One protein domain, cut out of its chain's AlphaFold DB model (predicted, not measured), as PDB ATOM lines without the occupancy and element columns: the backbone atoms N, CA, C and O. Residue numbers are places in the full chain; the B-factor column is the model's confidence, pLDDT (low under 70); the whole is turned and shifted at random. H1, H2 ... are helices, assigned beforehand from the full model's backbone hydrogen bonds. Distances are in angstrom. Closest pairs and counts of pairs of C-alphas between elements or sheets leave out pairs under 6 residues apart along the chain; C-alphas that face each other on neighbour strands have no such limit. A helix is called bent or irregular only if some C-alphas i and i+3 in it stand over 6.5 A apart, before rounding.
ATOM      1  N   ILE A  15     116.275 -69.680  10.032       71.25
ATOM      2  CA  ILE A  15     115.993 -70.569  11.170       71.25
ATOM      3  C   ILE A  15     116.740 -70.091  12.424       71.25
ATOM      4  O   ILE A  15     116.159 -70.044  13.503       71.25
ATOM      5  N   GLY A  16     118.005 -69.677  12.297       70.69
ATOM      6  CA  GLY A  16     118.789 -69.152  13.418       70.69
ATOM      7  C   GLY A  16     118.218 -67.863  14.024       70.69
ATOM      8  O   GLY A  16     118.171 -67.736  15.247       70.69
ATOM      9  N   VAL A  17     117.760 -66.920  13.194       77.75
ATOM     10  CA  VAL A  17     117.087 -65.688  13.652       77.75
ATOM     11  C   VAL A  17     115.768 -66.020  14.344       77.75
ATOM     12  O   VAL A  17     115.495 -65.498  15.424       77.75
ATOM     13  N   PHE A  18     114.985 -66.934  13.773       79.81
ATOM     14  CA  PHE A  18     113.719 -67.348  14.360       79.81
ATOM     15  C   PHE A  18     113.921 -68.081  15.694       79.81
ATOM     16  O   PHE A  18     113.238 -67.771  16.664       79.81
ATOM     17  N   CYS A  19     114.920 -68.962  15.814       79.00
ATOM     18  CA  CYS A  19     115.267 -69.586  17.093       79.00
ATOM     19  C   CYS A  19     115.663 -68.544  18.152       79.00
ATOM     20  O   CYS A  19     115.225 -68.657  19.291       79.00
ATOM     21  N   LYS A  20     116.438 -67.505  17.801       81.06
ATOM     22  CA  LYS A  20     116.772 -66.410  18.737       81.06
ATOM     23  C   LYS A  20     115.532 -65.659  19.212       81.06
ATOM     24  O   LYS A  20     115.413 -65.384  20.403       81.06
ATOM     25  N   PHE A  21     114.620 -65.350  18.292       86.69
ATOM     26  CA  PHE A  21     113.339 -64.736  18.631       86.69
ATOM     27  C   PHE A  21     112.536 -65.633  19.580       86.69
ATOM     28  O   PHE A  21     112.086 -65.168  20.620       86.69
ATOM     29  N   MET A  22     112.435 -66.929  19.278       86.62
ATOM     30  CA  MET A  22     111.723 -67.902  20.109       86.62
ATOM     31  C   MET A  22     112.352 -68.052  21.502       86.62
ATOM     32  O   MET A  22     111.625 -68.126  22.486       86.62
ATOM     33  N   VAL A  23     113.685 -68.033  21.622       86.25
ATOM     34  CA  VAL A  23     114.387 -68.044  22.922       86.25
ATOM     35  C   VAL A  23     114.066 -66.788  23.738       86.25
ATOM     36  O   VAL A  23     113.781 -66.886  24.933       86.25
ATOM     37  N   ALA A  24     114.090 -65.612  23.105       87.62
ATOM     38  CA  ALA A  24     113.744 -64.353  23.765       87.62
ATOM     39  C   ALA A  24     112.270 -64.336  24.199       87.62
ATOM     40  O   ALA A  24     111.971 -64.004  25.343       87.62
ATOM     41  N   PHE A  25     111.365 -64.780  23.321       89.69
ATOM     42  CA  PHE A  25     109.939 -64.888  23.611       89.69
ATOM     43  C   PHE A  25     109.666 -65.860  24.765       89.69
ATOM     44  O   PHE A  25     108.910 -65.535  25.673       89.69
ATOM     45  N   LEU A  26     110.334 -67.017  24.789       88.56
ATOM     46  CA  LEU A  26     110.207 -67.994  25.871       88.56
ATOM     47  C   LEU A  26     110.718 -67.450  27.211       88.56
ATOM     48  O   LEU A  26     110.121 -67.709  28.256       88.56
ATOM     49  N   SER A  27     111.813 -66.688  27.177       87.56
ATOM     50  CA  SER A  27     112.383 -66.044  28.365       87.56
ATOM     51  C   SER A  27     111.437 -64.993  28.941       87.56
ATOM     52  O   SER A  27     111.256 -64.937  30.157       87.56
ATOM     53  N   GLU A  28     110.804 -64.197  28.076       89.00
ATOM     54  CA  GLU A  28     109.811 -63.213  28.501       89.00
ATOM     55  C   GLU A  28     108.544 -63.899  29.012       89.00
ATOM     56  O   GLU A  28     108.123 -63.625  30.131       89.00
ATOM     57  N   TYR A  29     108.014 -64.889  28.281       88.88
ATOM     58  CA  TYR A  29     106.874 -65.695  28.725       88.88
ATOM     59  C   TYR A  29     107.109 -66.300  30.112       88.88
ATOM     60  O   TYR A  29     106.232 -66.242  30.966       88.88
ATOM     61  N   LYS A  30     108.313 -66.811  30.397       86.31
ATOM     62  CA  LYS A  30     108.657 -67.331  31.728       86.31
ATOM     63  C   LYS A  30     108.533 -66.270  32.832       86.31
ATOM     64  O   LYS A  30     108.158 -66.616  33.950       86.31
ATOM     65  N   ARG A  31     108.825 -64.994  32.545       86.69
ATOM     66  CA  ARG A  31     108.668 -63.884  33.504       86.69
ATOM     67  C   ARG A  31     107.211 -63.487  33.722       86.69
ATOM     68  O   ARG A  31     106.868 -63.089  34.831       86.69
ATOM     69  N   CYS A  32     106.378 -63.565  32.688       87.94
ATOM     70  CA  CYS A  32     104.992 -63.090  32.711       87.94
ATOM     71  C   CYS A  32     103.944 -64.210  32.604       87.94
ATOM     72  O   CYS A  32     102.777 -63.930  32.351       87.94
ATOM     73  N   GLN A  33     104.323 -65.469  32.845       83.25
ATOM     74  CA  GLN A  33     103.477 -66.655  32.634       83.25
ATOM     75  C   GLN A  33     102.108 -66.596  33.331       83.25
ATOM     76  O   GLN A  33     101.139 -67.160  32.828       83.25
ATOM     77  N   ASP A  34     102.004 -65.901  34.467       83.31
ATOM     78  CA  ASP A  34     100.740 -65.733  35.191       83.31
ATOM     79  C   ASP A  34      99.723 -64.861  34.446       83.31
ATOM     80  O   ASP A  34      98.522 -65.023  34.643       83.31
ATOM     81  N   GLN A  35     100.192 -63.968  33.572       87.50
ATOM     82  CA  GLN A  35      99.348 -63.091  32.755       87.50
ATOM     83  C   GLN A  35      98.791 -63.806  31.517       87.50
ATOM     84  O   GLN A  35      97.810 -63.348  30.948       87.50
ATOM     85  N   PHE A  36      99.392 -64.934  31.127       82.75
ATOM     86  CA  PHE A  36      99.060 -65.700  29.920       82.75
ATOM     87  C   PHE A  36      98.513 -67.094  30.256       82.75
ATOM     88  O   PHE A  36      98.764 -68.071  29.545       82.75
ATOM     89  N   ARG A  37      97.802 -67.230  31.385       79.38
ATOM     90  CA  ARG A  37      97.266 -68.525  31.841       79.38
ATOM     91  C   ARG A  37      96.283 -69.138  30.841       79.38
ATOM     92  O   ARG A  37      96.303 -70.355  30.675       79.38
ATOM     93  N   GLU A  38      95.468 -68.321  30.176       81.62
ATOM     94  CA  GLU A  38      94.464 -68.778  29.203       81.62
ATOM     95  C   GLU A  38      95.095 -69.172  27.856       81.62
ATOM     96  O   GLU A  38      94.644 -70.104  27.189       81.62
ATOM     97  N   GLU A  39      96.188 -68.515  27.465       83.94
ATOM     98  CA  GLU A  39      96.913 -68.764  26.216       83.94
ATOM     99  C   GLU A  39      98.042 -69.786  26.356       83.94
ATOM    100  O   GLU A  39      98.600 -70.223  25.344       83.94
ATOM    101  N   ARG A  40      98.360 -70.195  27.586       83.12
ATOM    102  CA  ARG A  40      99.419 -71.148  27.940       83.12
ATOM    103  C   ARG A  40      99.497 -72.337  26.992       83.12
ATOM    104  O   ARG A  40     100.568 -72.655  26.481       83.12
ATOM    105  N   GLU A  41      98.365 -73.000  26.766       80.12
ATOM    106  CA  GLU A  41      98.305 -74.202  25.935       80.12
ATOM    107  C   GLU A  41      98.737 -73.908  24.495       80.12
ATOM    108  O   GLU A  41      99.556 -74.634  23.934       80.12
ATOM    109  N   LYS A  42      98.261 -72.795  23.922       83.06
ATOM    110  CA  LYS A  42      98.621 -72.363  22.565       83.06
ATOM    111  C   LYS A  42     100.106 -72.028  22.475       83.06
ATOM    112  O   LYS A  42     100.763 -72.450  21.529       83.06
ATOM    113  N   ILE A  43     100.629 -71.313  23.471       85.06
ATOM    114  CA  ILE A  43     102.033 -70.899  23.528       85.06
ATOM    115  C   ILE A  43     102.945 -72.129  23.586       85.06
ATOM    116  O   ILE A  43     103.807 -72.296  22.721       85.06
ATOM    117  N   VAL A  44     102.721 -73.029  24.549       84.56
ATOM    118  CA  VAL A  44     103.512 -74.260  24.709       84.56
ATOM    119  C   VAL A  44     103.417 -75.140  23.460       84.56
ATOM    120  O   VAL A  44     104.437 -75.605  22.949       84.56
ATOM    121  N   LYS A  45     102.210 -75.310  22.908       83.19
ATOM    122  CA  LYS A  45     101.977 -76.052  21.663       83.19
ATOM    123  C   LYS A  45     102.797 -75.495  20.501       83.19
ATOM    124  O   LYS A  45     103.419 -76.269  19.775       83.19
ATOM    125  N   SER A  46     102.823 -74.176  20.313       84.94
ATOM    126  CA  SER A  46     103.595 -73.541  19.240       84.94
ATOM    127  C   SER A  46     105.093 -73.831  19.354       84.94
ATOM    128  O   SER A  46     105.736 -74.100  18.337       84.94
ATOM    129  N   PHE A  47     105.643 -73.837  20.570       87.56
ATOM    130  CA  PHE A  47     107.043 -74.197  20.798       87.56
ATOM    131  C   PHE A  47     107.338 -75.663  20.463       87.56
ATOM    132  O   PHE A  47     108.294 -75.941  19.739       87.56
ATOM    133  N   GLU A  48     106.519 -76.598  20.944       84.31
ATOM    134  CA  GLU A  48     106.730 -78.031  20.708       84.31
ATOM    135  C   GLU A  48     106.554 -78.412  19.230       84.31
ATOM    136  O   GLU A  48     107.362 -79.168  18.688       84.31
ATOM    137  N   ILE A  49     105.572 -77.831  18.528       81.44
ATOM    138  CA  ILE A  49     105.404 -78.014  17.074       81.44
ATOM    139  C   ILE A  49     106.625 -77.482  16.319       81.44
ATOM    140  O   ILE A  49     107.110 -78.125  15.385       81.44
ATOM    141  N   PHE A  50     107.148 -76.324  16.725       83.62
ATOM    142  CA  PHE A  50     108.342 -75.763  16.105       83.62
ATOM    143  C   PHE A  50     109.562 -76.673  16.311       83.62
ATOM    144  O   PHE A  50     110.263 -76.987  15.346       83.62
ATOM    145  N   ILE A  51     109.778 -77.176  17.532       80.94
ATOM    146  CA  ILE A  51     110.842 -78.145  17.835       80.94
ATOM    147  C   ILE A  51     110.664 -79.426  17.012       80.94
ATOM    148  O   ILE A  51     111.630 -79.919  16.429       80.94
ATOM    149  N   GLN A  52     109.439 -79.940  16.888       77.25
ATOM    150  CA  GLN A  52     109.150 -81.099  16.047       77.25
ATOM    151  C   GLN A  52     109.525 -80.844  14.579       77.25
ATOM    152  O   GLN A  52     110.133 -81.705  13.940       77.25
ATOM    153  N   GLY A  53     109.219 -79.654  14.055       75.88
ATOM    154  CA  GLY A  53     109.636 -79.222  12.720       75.88
ATOM    155  C   GLY A  53     111.158 -79.212  12.552       75.88
ATOM    156  O   GLY A  53     111.670 -79.759  11.572       75.88
ATOM    157  N   LEU A  54     111.891 -78.679  13.539       75.56
ATOM    158  CA  LEU A  54     113.362 -78.685  13.553       75.56
ATOM    159  C   LEU A  54     113.943 -80.105  13.542       75.56
ATOM    160  O   LEU A  54     114.944 -80.366  12.874       75.56
ATOM    161  N   MET A  55     113.323 -81.031  14.276       73.31
ATOM    162  CA  MET A  55     113.749 -82.430  14.305       73.31
ATOM    163  C   MET A  55     113.533 -83.123  12.954       73.31
ATOM    164  O   MET A  55     114.410 -83.847  12.483       73.31
ATOM    165  N   LEU A  56     112.380 -82.896  12.317       69.81
ATOM    166  CA  LEU A  56     112.034 -83.501  11.025       69.81
ATOM    167  C   LEU A  56     112.901 -82.977   9.876       69.81
ATOM    168  O   LEU A  56     113.153 -83.709   8.923       69.81
ATOM    169  N   SER A  57     113.399 -81.743   9.969       68.19
ATOM    170  CA  SER A  57     114.212 -81.138   8.913       68.19
ATOM    171  C   SER A  57     115.658 -81.657   8.863       68.19
ATOM    172  O   SER A  57     116.449 -81.155   8.066       68.19
ATOM    173  N   GLY A  58     116.062 -82.578   9.751       58.81
ATOM    174  CA  GLY A  58     117.427 -83.127   9.811       58.81
ATOM    175  C   GLY A  58     118.518 -82.117  10.205       58.81
ATOM    176  O   GLY A  58     119.685 -82.481  10.335       58.81
ATOM    177  N   ASN A  59     118.151 -80.857  10.463       60.31
ATOM    178  CA  ASN A  59     119.055 -79.760  10.816       60.31
ATOM    179  C   ASN A  59     119.282 -79.661  12.330       60.31
ATOM    180  O   ASN A  59     119.554 -78.580  12.848       60.31
ATOM    181  N   LEU A  60     119.248 -80.795  13.040       56.94
ATOM    182  CA  LEU A  60     119.631 -80.881  14.452       56.94
ATOM    183  C   LEU A  60     120.998 -80.217  14.698       56.94
ATOM    184  O   LEU A  60     121.210 -79.640  15.754       56.94
ATOM    185  N   LEU A  61     121.892 -80.234  13.695       51.28
ATOM    186  CA  LEU A  61     123.282 -79.775  13.750       51.28
ATOM    187  C   LEU A  61     123.504 -78.237  13.738       51.28
ATOM    188  O   LEU A  61     124.655 -77.822  13.893       51.28
ATOM    189  N   SER A  62     122.474 -77.381  13.646       57.25
ATOM    190  CA  SER A  62     122.584 -75.907  13.835       57.25
ATOM    191  C   SER A  62     122.630 -75.482  15.325       57.25
ATOM    192  O   SER A  62     122.153 -74.420  15.724       57.25
ATOM    193  N   LEU A  63     123.256 -76.330  16.147       56.94
ATOM    194  CA  LEU A  63     122.850 -76.728  17.504       56.94
ATOM    195  C   LEU A  63     122.739 -75.631  18.571       56.94
ATOM    196  O   LEU A  63     122.034 -75.864  19.540       56.94
ATOM    197  N   ASN A  64     123.398 -74.475  18.452       62.06
ATOM    198  CA  ASN A  64     123.498 -73.544  19.588       62.06
ATOM    199  C   ASN A  64     122.149 -72.884  19.942       62.06
ATOM    200  O   ASN A  64     121.775 -72.808  21.105       62.06
ATOM    201  N   PHE A  65     121.383 -72.434  18.946       68.31
ATOM    202  CA  PHE A  65     120.118 -71.733  19.214       68.31
ATOM    203  C   PHE A  65     118.958 -72.695  19.470       68.31
ATOM    204  O   PHE A  65     118.112 -72.431  20.320       68.31
ATOM    205  N   SER A  66     118.936 -73.835  18.779       75.62
ATOM    206  CA  SER A  66     117.925 -74.872  19.002       75.62
ATOM    207  C   SER A  66     118.098 -75.549  20.368       75.62
ATOM    208  O   SER A  66     117.100 -75.827  21.024       75.62
ATOM    209  N   SER A  67     119.338 -75.755  20.844       77.06
ATOM    210  CA  SER A  67     119.583 -76.270  22.201       77.06
ATOM    211  C   SER A  67     119.148 -75.278  23.270       77.06
ATOM    212  O   SER A  67     118.471 -75.679  24.206       77.06
ATOM    213  N   GLN A  68     119.455 -73.986  23.116       81.69
ATOM    214  CA  GLN A  68     119.009 -72.942  24.045       81.69
ATOM    215  C   GLN A  68     117.484 -72.858  24.140       81.69
ATOM    216  O   GLN A  68     116.949 -72.717  25.238       81.69
ATOM    217  N   LEU A  69     116.785 -72.987  23.008       86.19
ATOM    218  CA  LEU A  69     115.325 -73.017  22.986       86.19
ATOM    219  C   LEU A  69     114.778 -74.204  23.785       86.19
ATOM    220  O   LEU A  69     113.885 -74.041  24.613       86.19
ATOM    221  N   VAL A  70     115.344 -75.390  23.563       87.88
ATOM    222  CA  VAL A  70     114.919 -76.619  24.243       87.88
ATOM    223  C   VAL A  70     115.287 -76.591  25.728       87.88
ATOM    224  O   VAL A  70     114.459 -76.969  26.547       87.88
ATOM    225  N   ILE A  71     116.464 -76.071  26.097       87.69
ATOM    226  CA  ILE A  71     116.854 -75.817  27.495       87.69
ATOM    227  C   ILE A  71     115.821 -74.916  28.164       87.69
ATOM    228  O   ILE A  71     115.295 -75.273  29.213       87.69
ATOM    229  N   GLY A  72     115.490 -73.781  27.540       87.38
ATOM    230  CA  GLY A  72     114.512 -72.841  28.082       87.38
ATOM    231  C   GLY A  72     113.138 -73.479  28.289       87.38
ATOM    232  O   GLY A  72     112.479 -73.197  29.289       87.38
ATOM    233  N   LEU A  73     112.726 -74.373  27.385       88.44
ATOM    234  CA  LEU A  73     111.426 -75.039  27.461       88.44
ATOM    235  C   LEU A  73     111.410 -76.135  28.533       88.44
ATOM    236  O   LEU A  73     110.465 -76.216  29.312       88.44
ATOM    237  N   LEU A  74     112.479 -76.926  28.637       88.06
ATOM    238  CA  LEU A  74     112.636 -77.906  29.713       88.06
ATOM    239  C   LEU A  74     112.728 -77.220  31.083       88.06
ATOM    240  O   LEU A  74     112.098 -77.668  32.035       88.06
ATOM    241  N   ASP A  75     113.440 -76.097  31.188       87.12
ATOM    242  CA  ASP A  75     113.486 -75.299  32.416       87.12
ATOM    243  C   ASP A  75     112.124 -74.682  32.762       87.12
ATOM    244  O   ASP A  75     111.796 -74.544  33.943       87.12
ATOM    245  N   LEU A  76     111.327 -74.300  31.760       87.00
ATOM    246  CA  LEU A  76     109.951 -73.852  31.963       87.00
ATOM    247  C   LEU A  76     109.080 -74.994  32.503       87.00
ATOM    248  O   LEU A  76     108.335 -74.778  33.453       87.00
ATOM    249  N   TYR A  77     109.187 -76.204  31.953       87.69
ATOM    250  CA  TYR A  77     108.461 -77.373  32.464       87.69
ATOM    251  C   TYR A  77     108.894 -77.764  33.872       87.69
ATOM    252  O   TYR A  77     108.052 -78.098  34.701       87.69
ATOM    253  N   ALA A  78     110.194 -77.690  34.162       82.44
ATOM    254  CA  ALA A  78     110.719 -77.968  35.487       82.44
ATOM    255  C   ALA A  78     110.206 -76.958  36.527       82.44
ATOM    256  O   ALA A  78     109.843 -77.364  37.628       82.44
ATOM    257  N   GLY A  79     110.167 -75.665  36.186       81.94
ATOM    258  CA  GLY A  79     109.693 -74.607  37.086       81.94
ATOM    259  C   GLY A  79     108.170 -74.496  37.189       81.94
ATOM    260  O   GLY A  79     107.664 -74.074  38.224       81.94
ATOM    261  N   SER A  80     107.451 -74.899  36.142       83.38
ATOM    262  CA  SER A  80     105.999 -74.747  36.024       83.38
ATOM    263  C   SER A  80     105.384 -75.993  35.359       83.38
ATOM    264  O   SER A  80     105.095 -75.968  34.155       83.38
ATOM    265  N   PRO A  81     105.146 -77.081  36.122       80.00
ATOM    266  CA  PRO A  81     104.649 -78.359  35.594       80.00
ATOM    267  C   PRO A  81     103.303 -78.264  34.860       80.00
ATOM    268  O   PRO A  81     102.991 -79.090  34.007       80.00
ATOM    269  N   GLU A  82     102.510 -77.227  35.132       80.56
ATOM    270  CA  GLU A  82     101.237 -76.976  34.451       80.56
ATOM    271  C   GLU A  82     101.405 -76.736  32.938       80.56
ATOM    272  O   GLU A  82     100.531 -77.098  32.152       80.56
ATOM    273  N   ASN A  83     102.540 -76.166  32.509       82.62
ATOM    274  CA  ASN A  83     102.862 -75.988  31.088       82.62
ATOM    275  C   ASN A  83     103.040 -77.341  30.386       82.62
ATOM    276  O   ASN A  83     102.575 -77.537  29.266       82.62
ATOM    277  N   LEU A  84     103.670 -78.293  31.073       80.31
ATOM    278  CA  LEU A  84     103.852 -79.653  30.582       80.31
ATOM    279  C   LEU A  84     102.518 -80.410  30.533       80.31
ATOM    280  O   LEU A  84     102.227 -81.092  29.552       80.31
ATOM    281  N   GLY A  85     101.675 -80.234  31.557       76.44
ATOM    282  CA  GLY A  85     100.317 -80.780  31.586       76.44
ATOM    283  C   GLY A  85      99.453 -80.293  30.417       76.44
ATOM    284  O   GLY A  85      98.719 -81.089  29.830       76.44
ATOM    285  N   ALA A  86      99.588 -79.022  30.022       77.06
ATOM    286  CA  ALA A  86      98.886 -78.464  28.867       77.06
ATOM    287  C   ALA A  86      99.276 -79.167  27.552       77.06
ATOM    288  O   ALA A  86      98.405 -79.542  26.769       77.06
ATOM    289  N   TRP A  87     100.570 -79.428  27.335       78.19
ATOM    290  CA  TRP A  87     101.028 -80.190  26.169       78.19
ATOM    291  C   TRP A  87     100.518 -81.638  26.168       78.19
ATOM    292  O   TRP A  87     100.071 -82.150  25.140       78.19
ATOM    293  N   LEU A  88     100.569 -82.310  27.320       73.06
ATOM    294  CA  LEU A  88     100.140 -83.703  27.442       73.06
ATOM    295  C   LEU A  88      98.639 -83.864  27.180       73.06
ATOM    296  O   LEU A  88      98.240 -84.791  26.472       73.06
ATOM    297  N   LYS A  89      97.823 -82.927  27.672       73.12
ATOM    298  CA  LYS A  89      96.391 -82.849  27.367       73.12
ATOM    299  C   LYS A  89      96.152 -82.677  25.865       73.12
ATOM    300  O   LYS A  89      95.456 -83.498  25.271       73.12
ATOM    301  N   TYR A  90      96.811 -81.695  25.251       71.12
ATOM    302  CA  TYR A  90      96.716 -81.434  23.816       71.12
ATOM    303  C   TYR A  90      97.043 -82.678  22.970       71.12
ATOM    304  O   TYR A  90      96.290 -83.070  22.078       71.12
ATOM    305  N   ARG A  91      98.151 -83.360  23.284       68.56
ATOM    306  CA  ARG A  91      98.571 -84.583  22.587       68.56
ATOM    307  C   ARG A  91      97.519 -85.693  22.663       68.56
ATOM    308  O   ARG A  91      97.313 -86.390  21.667       68.56
ATOM    309  N   ARG A  92      96.907 -85.884  23.839       67.75
ATOM    310  CA  ARG A  92      95.868 -86.901  24.062       67.75
ATOM    311  C   ARG A  92      94.599 -86.583  23.274       67.75
ATOM    312  O   ARG A  92      94.044 -87.485  22.657       67.75
ATOM    313  N   GLU A  93      94.176 -85.323  23.266       70.81
ATOM    314  CA  GLU A  93      92.965 -84.876  22.565       70.81
ATOM    315  C   GLU A  93      93.089 -84.994  21.039       70.81
ATOM    316  O   GLU A  93      92.125 -85.340  20.361       70.81
ATOM    317  N   GLU A  94      94.289 -84.792  20.493       63.50
ATOM    318  CA  GLU A  94      94.510 -84.745  19.041       63.50
ATOM    319  C   GLU A  94      95.015 -86.060  18.432       63.50
ATOM    320  O   GLU A  94      95.343 -86.113  17.246       63.50
ATOM    321  N   ASN A  95      95.090 -87.144  19.217       54.72
ATOM    322  CA  ASN A  95      95.575 -88.457  18.762       54.72
ATOM    323  C   ASN A  95      96.901 -88.374  17.979       54.72
ATOM    324  O   ASN A  95      97.149 -89.140  17.035       54.72
ATOM    325  N   LEU A  96      97.773 -87.433  18.357       57.25
ATOM    326  CA  LEU A  96      99.034 -87.190  17.666       57.25
ATOM    327  C   LEU A  96      99.981 -88.368  17.912       57.25
ATOM    328  O   LEU A  96     100.733 -88.432  18.885       57.25
ATOM    329  N   SER A  97      99.924 -89.344  17.009       51.62
ATOM    330  CA  SER A  97     100.825 -90.488  17.021       51.62
ATOM    331  C   SER A  97     102.201 -90.079  16.481       51.62
ATOM    332  O   SER A  97     102.319 -89.491  15.406       51.62
ATOM    333  N   ASN A  98     103.269 -90.445  17.198       49.59
ATOM    334  CA  ASN A  98     104.674 -90.187  16.835       49.59
ATOM    335  C   ASN A  98     105.154 -91.016  15.619       49.59
ATOM    336  O   ASN A  98     106.293 -91.484  15.571       49.59
ATOM    337  N   ARG A  99     104.289 -91.243  14.621       44.56
ATOM    338  CA  ARG A  99     104.525 -92.158  13.493       44.56
ATOM    339  C   ARG A  99     105.651 -91.711  12.554       44.56
ATOM    340  O   ARG A  99     106.152 -92.549  11.816       44.56
ATOM    341  N   ARG A 100     106.065 -90.434  12.584       41.84
ATOM    342  CA  ARG A 100     107.081 -89.868  11.668       41.84
ATOM    343  C   ARG A 100     108.419 -89.486  12.317       41.84
ATOM    344  O   ARG A 100     109.327 -89.069  11.608       41.84
ATOM    345  N   LEU A 101     108.570 -89.635  13.634       42.84
ATOM    346  CA  LEU A 101     109.873 -89.505  14.300       42.84
ATOM    347  C   LEU A 101     110.632 -90.834  14.176       42.84
ATOM    348  O   LEU A 101     109.992 -91.887  14.092       42.84
ATOM    349  N   ARG A 102     111.979 -90.804  14.147       42.53
ATOM    350  CA  ARG A 102     112.793 -92.034  14.068       42.53
ATOM    351  C   ARG A 102     112.245 -93.056  15.079       42.53
ATOM    352  O   ARG A 102     112.129 -92.713  16.254       42.53
ATOM    353  N   PRO A 103     111.933 -94.297  14.665       38.41
ATOM    354  CA  PRO A 103     111.158 -95.241  15.477       38.41
ATOM    355  C   PRO A 103     111.783 -95.600  16.836       38.41
ATOM    356  O   PRO A 103     111.093 -96.157  17.679       38.41
ATOM    357  N   LYS A 104     113.058 -95.259  17.060       43.16
ATOM    358  CA  LYS A 104     113.890 -95.693  18.191       43.16
ATOM    359  C   LYS A 104     114.034 -94.669  19.334       43.16
ATOM    360  O   LYS A 104     114.799 -94.934  20.251       43.16
ATOM    361  N   ILE A 105     113.388 -93.497  19.260       47.16
ATOM    362  CA  ILE A 105     113.241 -92.539  20.380       47.16
ATOM    363  C   ILE A 105     111.853 -91.908  20.255       47.16
ATOM    364  O   ILE A 105     111.685 -90.869  19.613       47.16
ATOM    365  N   ARG A 106     110.836 -92.563  20.809       51.44
ATOM    366  CA  ARG A 106     109.482 -92.007  20.884       51.44
ATOM    367  C   ARG A 106     109.242 -91.555  22.319       51.44
ATOM    368  O   ARG A 106     108.881 -92.377  23.142       51.44
ATOM    369  N   SER A 107     109.435 -90.269  22.601       56.53
ATOM    370  CA  SER A 107     108.985 -89.648  23.854       56.53
ATOM    371  C   SER A 107     107.723 -88.811  23.603       56.53
ATOM    372  O   SER A 107     107.408 -88.457  22.462       56.53
ATOM    373  N   SER A 108     106.961 -88.526  24.656       58.81
ATOM    374  CA  SER A 108     105.715 -87.765  24.605       58.81
ATOM    375  C   SER A 108     105.858 -86.296  24.252       58.81
ATOM    376  O   SER A 108     104.873 -85.695  23.814       58.81
ATOM    377  N   THR A 109     107.060 -85.723  24.366       70.12
ATOM    378  CA  THR A 109     107.310 -84.338  23.954       70.12
ATOM    379  C   THR A 109     108.428 -84.241  22.904       70.12
ATOM    380  O   THR A 109     109.452 -84.938  22.998       70.12
ATOM    381  N   PRO A 110     108.254 -83.399  21.868       74.75
ATOM    382  CA  PRO A 110     109.308 -83.069  20.915       74.75
ATOM    383  C   PRO A 110     110.571 -82.516  21.580       74.75
ATOM    384  O   PRO A 110     111.659 -82.903  21.184       74.75
ATOM    385  N   SER A 111     110.463 -81.696  22.625       80.19
ATOM    386  CA  SER A 111     111.601 -81.180  23.402       80.19
ATOM    387  C   SER A 111     112.428 -82.268  24.096       80.19
ATOM    388  O   SER A 111     113.655 -82.256  24.003       80.19
ATOM    389  N   VAL A 112     111.789 -83.262  24.721       75.12
ATOM    390  CA  VAL A 112     112.484 -84.423  25.302       75.12
ATOM    391  C   VAL A 112     113.104 -85.259  24.186       75.12
ATOM    392  O   VAL A 112     114.282 -85.603  24.241       75.12
ATOM    393  N   SER A 113     112.347 -85.530  23.121       73.94
ATOM    394  CA  SER A 113     112.841 -86.294  21.969       73.94
ATOM    395  C   SER A 113     114.018 -85.597  21.273       73.94
ATOM    396  O   SER A 113     114.959 -86.267  20.850       73.94
ATOM    397  N   PHE A 114     113.996 -84.265  21.181       78.19
ATOM    398  CA  PHE A 114     115.081 -83.438  20.663       78.19
ATOM    399  C   PHE A 114     116.305 -83.595  21.537       78.19
ATOM    400  O   PHE A 114     117.360 -83.908  21.012       78.19
ATOM    401  N   THR A 115     116.170 -83.422  22.852       75.81
ATOM    402  CA  THR A 115     117.275 -83.569  23.801       75.81
ATOM    403  C   THR A 115     117.958 -84.924  23.634       75.81
ATOM    404  O   THR A 115     119.168 -84.992  23.444       75.81
ATOM    405  N   LEU A 116     117.179 -86.004  23.553       69.50
ATOM    406  CA  LEU A 116     117.688 -87.365  23.356       69.50
ATOM    407  C   LEU A 116     118.337 -87.593  21.981       69.50
ATOM    408  O   LEU A 116     119.362 -88.270  21.879       69.50
ATOM    409  N   GLN A 117     117.780 -87.023  20.911       70.56
ATOM    410  CA  GLN A 117     118.388 -87.086  19.577       70.56
ATOM    411  C   GLN A 117     119.641 -86.211  19.474       70.56
ATOM    412  O   GLN A 117     120.614 -86.607  18.838       70.56
ATOM    413  N   PHE A 118     119.644 -85.051  20.125       71.81
ATOM    414  CA  PHE A 118     120.772 -84.133  20.218       71.81
ATOM    415  C   PHE A 118     121.957 -84.814  20.893       71.81
ATOM    416  O   PHE A 118     123.072 -84.732  20.376       71.81
ATOM    417  N   PHE A 119     121.713 -85.561  21.974       64.62
ATOM    418  CA  PHE A 119     122.716 -86.452  22.554       64.62
ATOM    419  C   PHE A 119     123.239 -87.438  21.518       64.62
ATOM    420  O   PHE A 119     124.408 -87.371  21.157       64.62
ATOM    421  N   GLY A 120     122.371 -88.269  20.936       57.22
ATOM    422  CA  GLY A 120     122.795 -89.277  19.958       57.22
ATOM    423  C   GLY A 120     123.516 -88.720  18.719       57.22
ATOM    424  O   GLY A 120     124.303 -89.429  18.107       57.22
ATOM    425  N   CYS A 121     123.277 -87.464  18.330       59.22
ATOM    426  CA  CYS A 121     123.932 -86.818  17.186       59.22
ATOM    427  C   CYS A 121     125.224 -86.060  17.538       59.22
ATOM    428  O   CYS A 121     126.036 -85.797  16.648       59.22
ATOM    429  N   THR A 122     125.420 -85.665  18.797       56.00
ATOM    430  CA  THR A 122     126.661 -85.007  19.249       56.00
ATOM    431  C   THR A 122     127.767 -86.015  19.552       56.00
ATOM    432  O   THR A 122     128.936 -85.688  19.366       56.00
ATOM    433  N   VAL A 123     127.379 -87.243  19.896       50.88
ATOM    434  CA  VAL A 123     128.217 -88.421  20.168       50.88
ATOM    435  C   VAL A 123     129.181 -88.807  19.020       50.88
ATOM    436  O   VAL A 123     130.377 -88.895  19.277       50.88
ATOM    437  N   PRO A 124     128.761 -88.931  17.742       41.53
ATOM    438  CA  PRO A 124     129.634 -89.420  16.663       41.53
ATOM    439  C   PRO A 124     130.467 -88.311  15.992       41.53
ATOM    440  O   PRO A 124     131.261 -88.560  15.089       41.53
ATOM    441  N   SER A 125     130.260 -87.044  16.367       46.03
ATOM    442  CA  SER A 125     130.857 -85.897  15.672       46.03
ATOM    443  C   SER A 125     132.209 -85.515  16.292       46.03
ATOM    444  O   SER A 125     132.305 -84.491  16.969       46.03
ATOM    445  N   SER A 126     133.258 -86.298  16.023       43.41
ATOM    446  CA  SER A 126     134.636 -86.165  16.551       43.41
ATOM    447  C   SER A 126     135.390 -84.852  16.234       43.41
ATOM    448  O   SER A 126     136.591 -84.766  16.453       43.41
ATOM    449  N   ASN A 127     134.707 -83.797  15.774       41.12
ATOM    450  CA  ASN A 127     135.298 -82.502  15.407       41.12
ATOM    451  C   ASN A 127     134.523 -81.275  15.938       41.12
ATOM    452  O   ASN A 127     134.679 -80.175  15.408       41.12
ATOM    453  N   LYS A 128     133.659 -81.415  16.958       48.28
ATOM    454  CA  LYS A 128     132.878 -80.275  17.487       48.28
ATOM    455  C   LYS A 128     133.408 -79.723  18.826       48.28
ATOM    456  O   LYS A 128     133.709 -80.501  19.730       48.28
ATOM    457  N   PRO A 129     133.485 -78.382  18.990       47.56
ATOM    458  CA  PRO A 129     134.144 -77.712  20.119       47.56
ATOM    459  C   PRO A 129     133.562 -78.051  21.503       47.56
ATOM    460  O   PRO A 129     132.456 -78.585  21.637       47.56
ATOM    461  N   GLN A 130     134.316 -77.733  22.562       55.19
ATOM    462  CA  GLN A 130     133.967 -77.973  23.977       55.19
ATOM    463  C   GLN A 130     132.538 -77.525  24.341       55.19
ATOM    464  O   GLN A 130     131.827 -78.244  25.044       55.19
ATOM    465  N   THR A 131     132.066 -76.432  23.741       55.44
ATOM    466  CA  THR A 131     130.719 -75.865  23.907       55.44
ATOM    467  C   THR A 131     129.571 -76.843  23.640       55.44
ATOM    468  O   THR A 131     128.562 -76.780  24.333       55.44
ATOM    469  N   PHE A 132     129.710 -77.793  22.707       60.22
ATOM    470  CA  PHE A 132     128.637 -78.756  22.410       60.22
ATOM    471  C   PHE A 132     128.446 -79.810  23.509       60.22
ATOM    472  O   PHE A 132     127.330 -80.276  23.699       60.22
ATOM    473  N   ALA A 133     129.505 -80.161  24.251       58.66
ATOM    474  CA  ALA A 133     129.384 -81.117  25.359       58.66
ATOM    475  C   ALA A 133     128.799 -80.452  26.601       58.66
ATOM    476  O   ALA A 133     127.889 -81.000  27.201       58.66
ATOM    477  N   ALA A 134     129.229 -79.226  26.906       65.75
ATOM    478  CA  ALA A 134     128.609 -78.438  27.967       65.75
ATOM    479  C   ALA A 134     127.106 -78.203  27.709       65.75
ATOM    480  O   ALA A 134     126.304 -78.219  28.636       65.75
ATOM    481  N   GLN A 135     126.706 -78.020  26.444       69.94
ATOM    482  CA  GLN A 135     125.292 -77.899  26.065       69.94
ATOM    483  C   GLN A 135     124.523 -79.207  26.168       69.94
ATOM    484  O   GLN A 135     123.376 -79.190  26.604       69.94
ATOM    485  N   ALA A 136     125.141 -80.316  25.770       69.69
ATOM    486  CA  ALA A 136     124.584 -81.637  25.985       69.69
ATOM    487  C   ALA A 136     124.362 -81.849  27.497       69.69
ATOM    488  O   ALA A 136     123.232 -82.060  27.915       69.69
ATOM    489  N   ASP A 137     125.369 -81.635  28.344       71.25
ATOM    490  CA  ASP A 137     125.231 -81.782  29.800       71.25
ATOM    491  C   ASP A 137     124.121 -80.904  30.378       71.25
ATOM    492  O   ASP A 137     123.321 -81.351  31.200       71.25
ATOM    493  N   LEU A 138     124.033 -79.655  29.923       76.00
ATOM    494  CA  LEU A 138     122.995 -78.734  30.364       76.00
ATOM    495  C   LEU A 138     121.593 -79.210  29.956       76.00
ATOM    496  O   LEU A 138     120.704 -79.259  30.802       76.00
ATOM    497  N   LEU A 139     121.406 -79.621  28.697       78.69
ATOM    498  CA  LEU A 139     120.153 -80.217  28.220       78.69
ATOM    499  C   LEU A 139     119.761 -81.444  29.051       78.69
ATOM    500  O   LEU A 139     118.581 -81.615  29.363       78.69
ATOM    501  N   PHE A 140     120.738 -82.272  29.437       75.75
ATOM    502  CA  PHE A 140     120.478 -83.484  30.211       75.75
ATOM    503  C   PHE A 140     119.990 -83.102  31.596       75.75
ATOM    504  O   PHE A 140     118.930 -83.537  32.023       75.75
ATOM    505  N   ASN A 141     120.716 -82.205  32.260       76.25
ATOM    506  CA  ASN A 141     120.360 -81.713  33.582       76.25
ATOM    507  C   ASN A 141     118.970 -81.058  33.602       76.25
ATOM    508  O   ASN A 141     118.228 -81.229  34.568       76.25
ATOM    509  N   CYS A 142     118.578 -80.343  32.545       81.00
ATOM    510  CA  CYS A 142     117.227 -79.792  32.425       81.00
ATOM    511  C   CYS A 142     116.173 -80.893  32.239       81.00
ATOM    512  O   CYS A 142     115.160 -80.883  32.936       81.00
ATOM    513  N   LEU A 143     116.424 -81.880  31.370       81.06
ATOM    514  CA  LEU A 143     115.540 -83.038  31.195       81.06
ATOM    515  C   LEU A 143     115.336 -83.796  32.512       81.06
ATOM    516  O   LEU A 143     114.214 -84.134  32.878       81.06
ATOM    517  N   LEU A 144     116.414 -84.002  33.257       77.69
ATOM    518  CA  LEU A 144     116.408 -84.641  34.562       77.69
ATOM    519  C   LEU A 144     115.509 -83.917  35.580       77.69
ATOM    520  O   LEU A 144     114.749 -84.566  36.300       77.69
ATOM    521  N   LYS A 145     115.514 -82.577  35.601       82.50
ATOM    522  CA  LYS A 145     114.585 -81.790  36.436       82.50
ATOM    523  C   LYS A 145     113.125 -81.978  36.016       82.50
ATOM    524  O   LYS A 145     112.252 -82.055  36.874       82.50
ATOM    525  N   VAL A 146     112.855 -82.073  34.712       83.31
ATOM    526  CA  VAL A 146     111.499 -82.341  34.201       83.31
ATOM    527  C   VAL A 146     111.019 -83.725  34.635       83.31
ATOM    528  O   VAL A 146     109.901 -83.859  35.129       83.31
ATOM    529  N   LEU A 147     111.877 -84.742  34.522       79.62
ATOM    530  CA  LEU A 147     111.577 -86.103  34.971       79.62
ATOM    531  C   LEU A 147     111.302 -86.161  36.477       79.62
ATOM    532  O   LEU A 147     110.398 -86.873  36.905       79.62
ATOM    533  N   LYS A 148     112.012 -85.375  37.292       77.06
ATOM    534  CA  LYS A 148     111.730 -85.289  38.732       77.06
ATOM    535  C   LYS A 148     110.290 -84.839  39.014       77.06
ATOM    536  O   LYS A 148     109.631 -85.397  39.887       77.06
ATOM    537  N   ASN A 149     109.776 -83.901  38.221       77.50
ATOM    538  CA  ASN A 149     108.518 -83.211  38.503       77.50
ATOM    539  C   ASN A 149     107.290 -83.791  37.773       77.50
ATOM    540  O   ASN A 149     106.183 -83.303  37.991       77.50
ATOM    541  N   SER A 150     107.440 -84.817  36.920       77.44
ATOM    542  CA  SER A 150     106.322 -85.375  36.139       77.44
ATOM    543  C   SER A 150     106.366 -86.898  35.998       77.44
ATOM    544  O   SER A 150     107.213 -87.445  35.294       77.44
ATOM    545  N   SER A 151     105.400 -87.590  36.612       76.19
ATOM    546  CA  SER A 151     105.245 -89.050  36.501       76.19
ATOM    547  C   SER A 151     104.859 -89.516  35.095       76.19
ATOM    548  O   SER A 151     105.335 -90.560  34.657       76.19
ATOM    549  N   GLU A 152     104.049 -88.742  34.368       72.56
ATOM    550  CA  GLU A 152     103.640 -89.056  32.991       72.56
ATOM    551  C   GLU A 152     104.848 -89.030  32.044       72.56
ATOM    552  O   GLU A 152     105.086 -90.000  31.328       72.56
ATOM    553  N   ILE A 153     105.697 -87.995  32.133       74.69
ATOM    554  CA  ILE A 153     106.933 -87.937  31.339       74.69
ATOM    555  C   ILE A 153     107.936 -89.000  31.771       74.69
ATOM    556  O   ILE A 153     108.605 -89.555  30.905       74.69
ATOM    557  N   ARG A 154     108.044 -89.325  33.069       78.50
ATOM    558  CA  ARG A 154     108.879 -90.459  33.504       78.50
ATOM    559  C   ARG A 154     108.423 -91.763  32.877       78.50
ATOM    560  O   ARG A 154     109.265 -92.494  32.375       78.50
ATOM    561  N   LYS A 155     107.119 -92.039  32.864       73.25
ATOM    562  CA  LYS A 155     106.577 -93.250  32.245       73.25
ATOM    563  C   LYS A 155     106.901 -93.301  30.752       73.25
ATOM    564  O   LYS A 155     107.486 -94.273  30.298       73.25
ATOM    565  N   ASP A 156     106.620 -92.227  30.015       68.62
ATOM    566  CA  ASP A 156     106.946 -92.155  28.584       68.62
ATOM    567  C   ASP A 156     108.456 -92.269  28.319       68.62
ATOM    568  O   ASP A 156     108.886 -92.846  27.322       68.62
ATOM    569  N   PHE A 157     109.276 -91.702  29.203       71.88
ATOM    570  CA  PHE A 157     110.726 -91.819  29.152       71.88
ATOM    571  C   PHE A 157     111.157 -93.276  29.341       71.88
ATOM    572  O   PHE A 157     111.924 -93.780  28.521       71.88
ATOM    573  N   CYS A 158     110.609 -93.973  30.336       70.25
ATOM    574  CA  CYS A 158     110.849 -95.395  30.561       70.25
ATOM    575  C   CYS A 158     110.392 -96.262  29.374       70.25
ATOM    576  O   CYS A 158     111.156 -97.088  28.893       70.25
ATOM    577  N   ASP A 159     109.212 -96.009  28.810       66.12
ATOM    578  CA  ASP A 159     108.674 -96.778  27.676       66.12
ATOM    579  C   ASP A 159     109.462 -96.554  26.363       66.12
ATOM    580  O   ASP A 159     109.305 -97.284  25.381       66.12
ATOM    581  N   SER A 160     110.320 -95.528  26.313       61.69
ATOM    582  CA  SER A 160     111.030 -95.118  25.096       61.69
ATOM    583  C   SER A 160     112.367 -95.828  24.840       61.69
ATOM    584  O   SER A 160     113.024 -95.509  23.844       61.69
ATOM    585  N   ASN A 161     112.788 -96.766  25.702       60.12
ATOM    586  CA  ASN A 161     114.102 -97.439  25.649       60.12
ATOM    587  C   ASN A 161     115.300 -96.480  25.685       60.12
ATOM    588  O   ASN A 161     116.402 -96.792  25.230       60.12
TER     589      ASN A 161
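What this domain is: This is residues 15 to 161 of the 534 residues of the protein "DEKNAAC105551" of Brettanomyces naardenensis (UniProt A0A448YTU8). Five helices, H1, H2, H3, H5 and H6, make an up-and-down bundle with H3 in its middle. H4 crosses one end of it, and H7 turns off at a corner from the end of H6. The printed part has 147 residues with seven named helices, H1 to H7 in that order, and no named strand; the class is all helix. It is compact, with a radius of gyration of the C-alphas of 14.5 A, and the C-alphas span 45 by 32 by 27 A.

Where its parts are: H1, residues 15 to 36, begins with C-alpha 15 at (115.993, -70.569, 11.170) and measures 25.7 A; it is irregular, C-alphas 31 and 34 being 8.3 A apart, with a kink of 64 degrees near residue 30. H2 is residues 40 to 56, 24.5 A. H3 is residues 63 to 79, 23.7 A, with C-alpha 63 at (122.850, -76.728, 17.504). H4 is residues 81 to 93 and H5 residues 110 to 122. H6, residues 130 to 149, is 29.8 A long. H7, residues 151 to 159, ends with C-alpha 159 at (108.674, -96.778, 27.676).

How they stand to each other: H3 is the hub and touches four helices. H1 touches it at a shallow tilt of 13 degrees, the same way, closest at the C-alphas of Val 23 and Leu 69, 5.1 A. H6 touches it at 22 degrees, also shallow and the same way; the C-alphas of Ala 78 and Val 146 come closest, 4.6 A. H5 touches it with residues 111 to 115 alone, at a steep tilt of 43 degrees, opposite ways; the closest C-alphas, of Val 70 and Ser 111, are 5.7 A apart. H3 and H4 touch only at the corner, and only just, with 3 pairs of C-alphas within 8 A, the closest those of Tyr 77 and Leu 84, 5.5 A. H5 and H6 form a helical hairpin. H2 touches H4, closest at the C-alphas of Glu 41 and Ala 86, 5.2 A, and H5, closest at those of Gln 52 and Pro 110, 5.3 A. H6 and H7 touch only at the corner; the C-alphas of Leu 147 and Arg 154 come closest, 5.3 A. H1 and H6 are apart, among others. Every O i to N i+4 pair is within hydrogen-bond range in H2 to H7, and 15 of 18 in H1.

The domain as a whole: The C-alphas farthest apart, of Glu 38 and Ser 126, are 45.6 A apart. The printed part has no cut; the link H4 to H5, residues 94 to 109, is long. Mean pLDDT of the printed part is 72.1, with 50 residues under 70, among them 94 to 108 and 119 to 136.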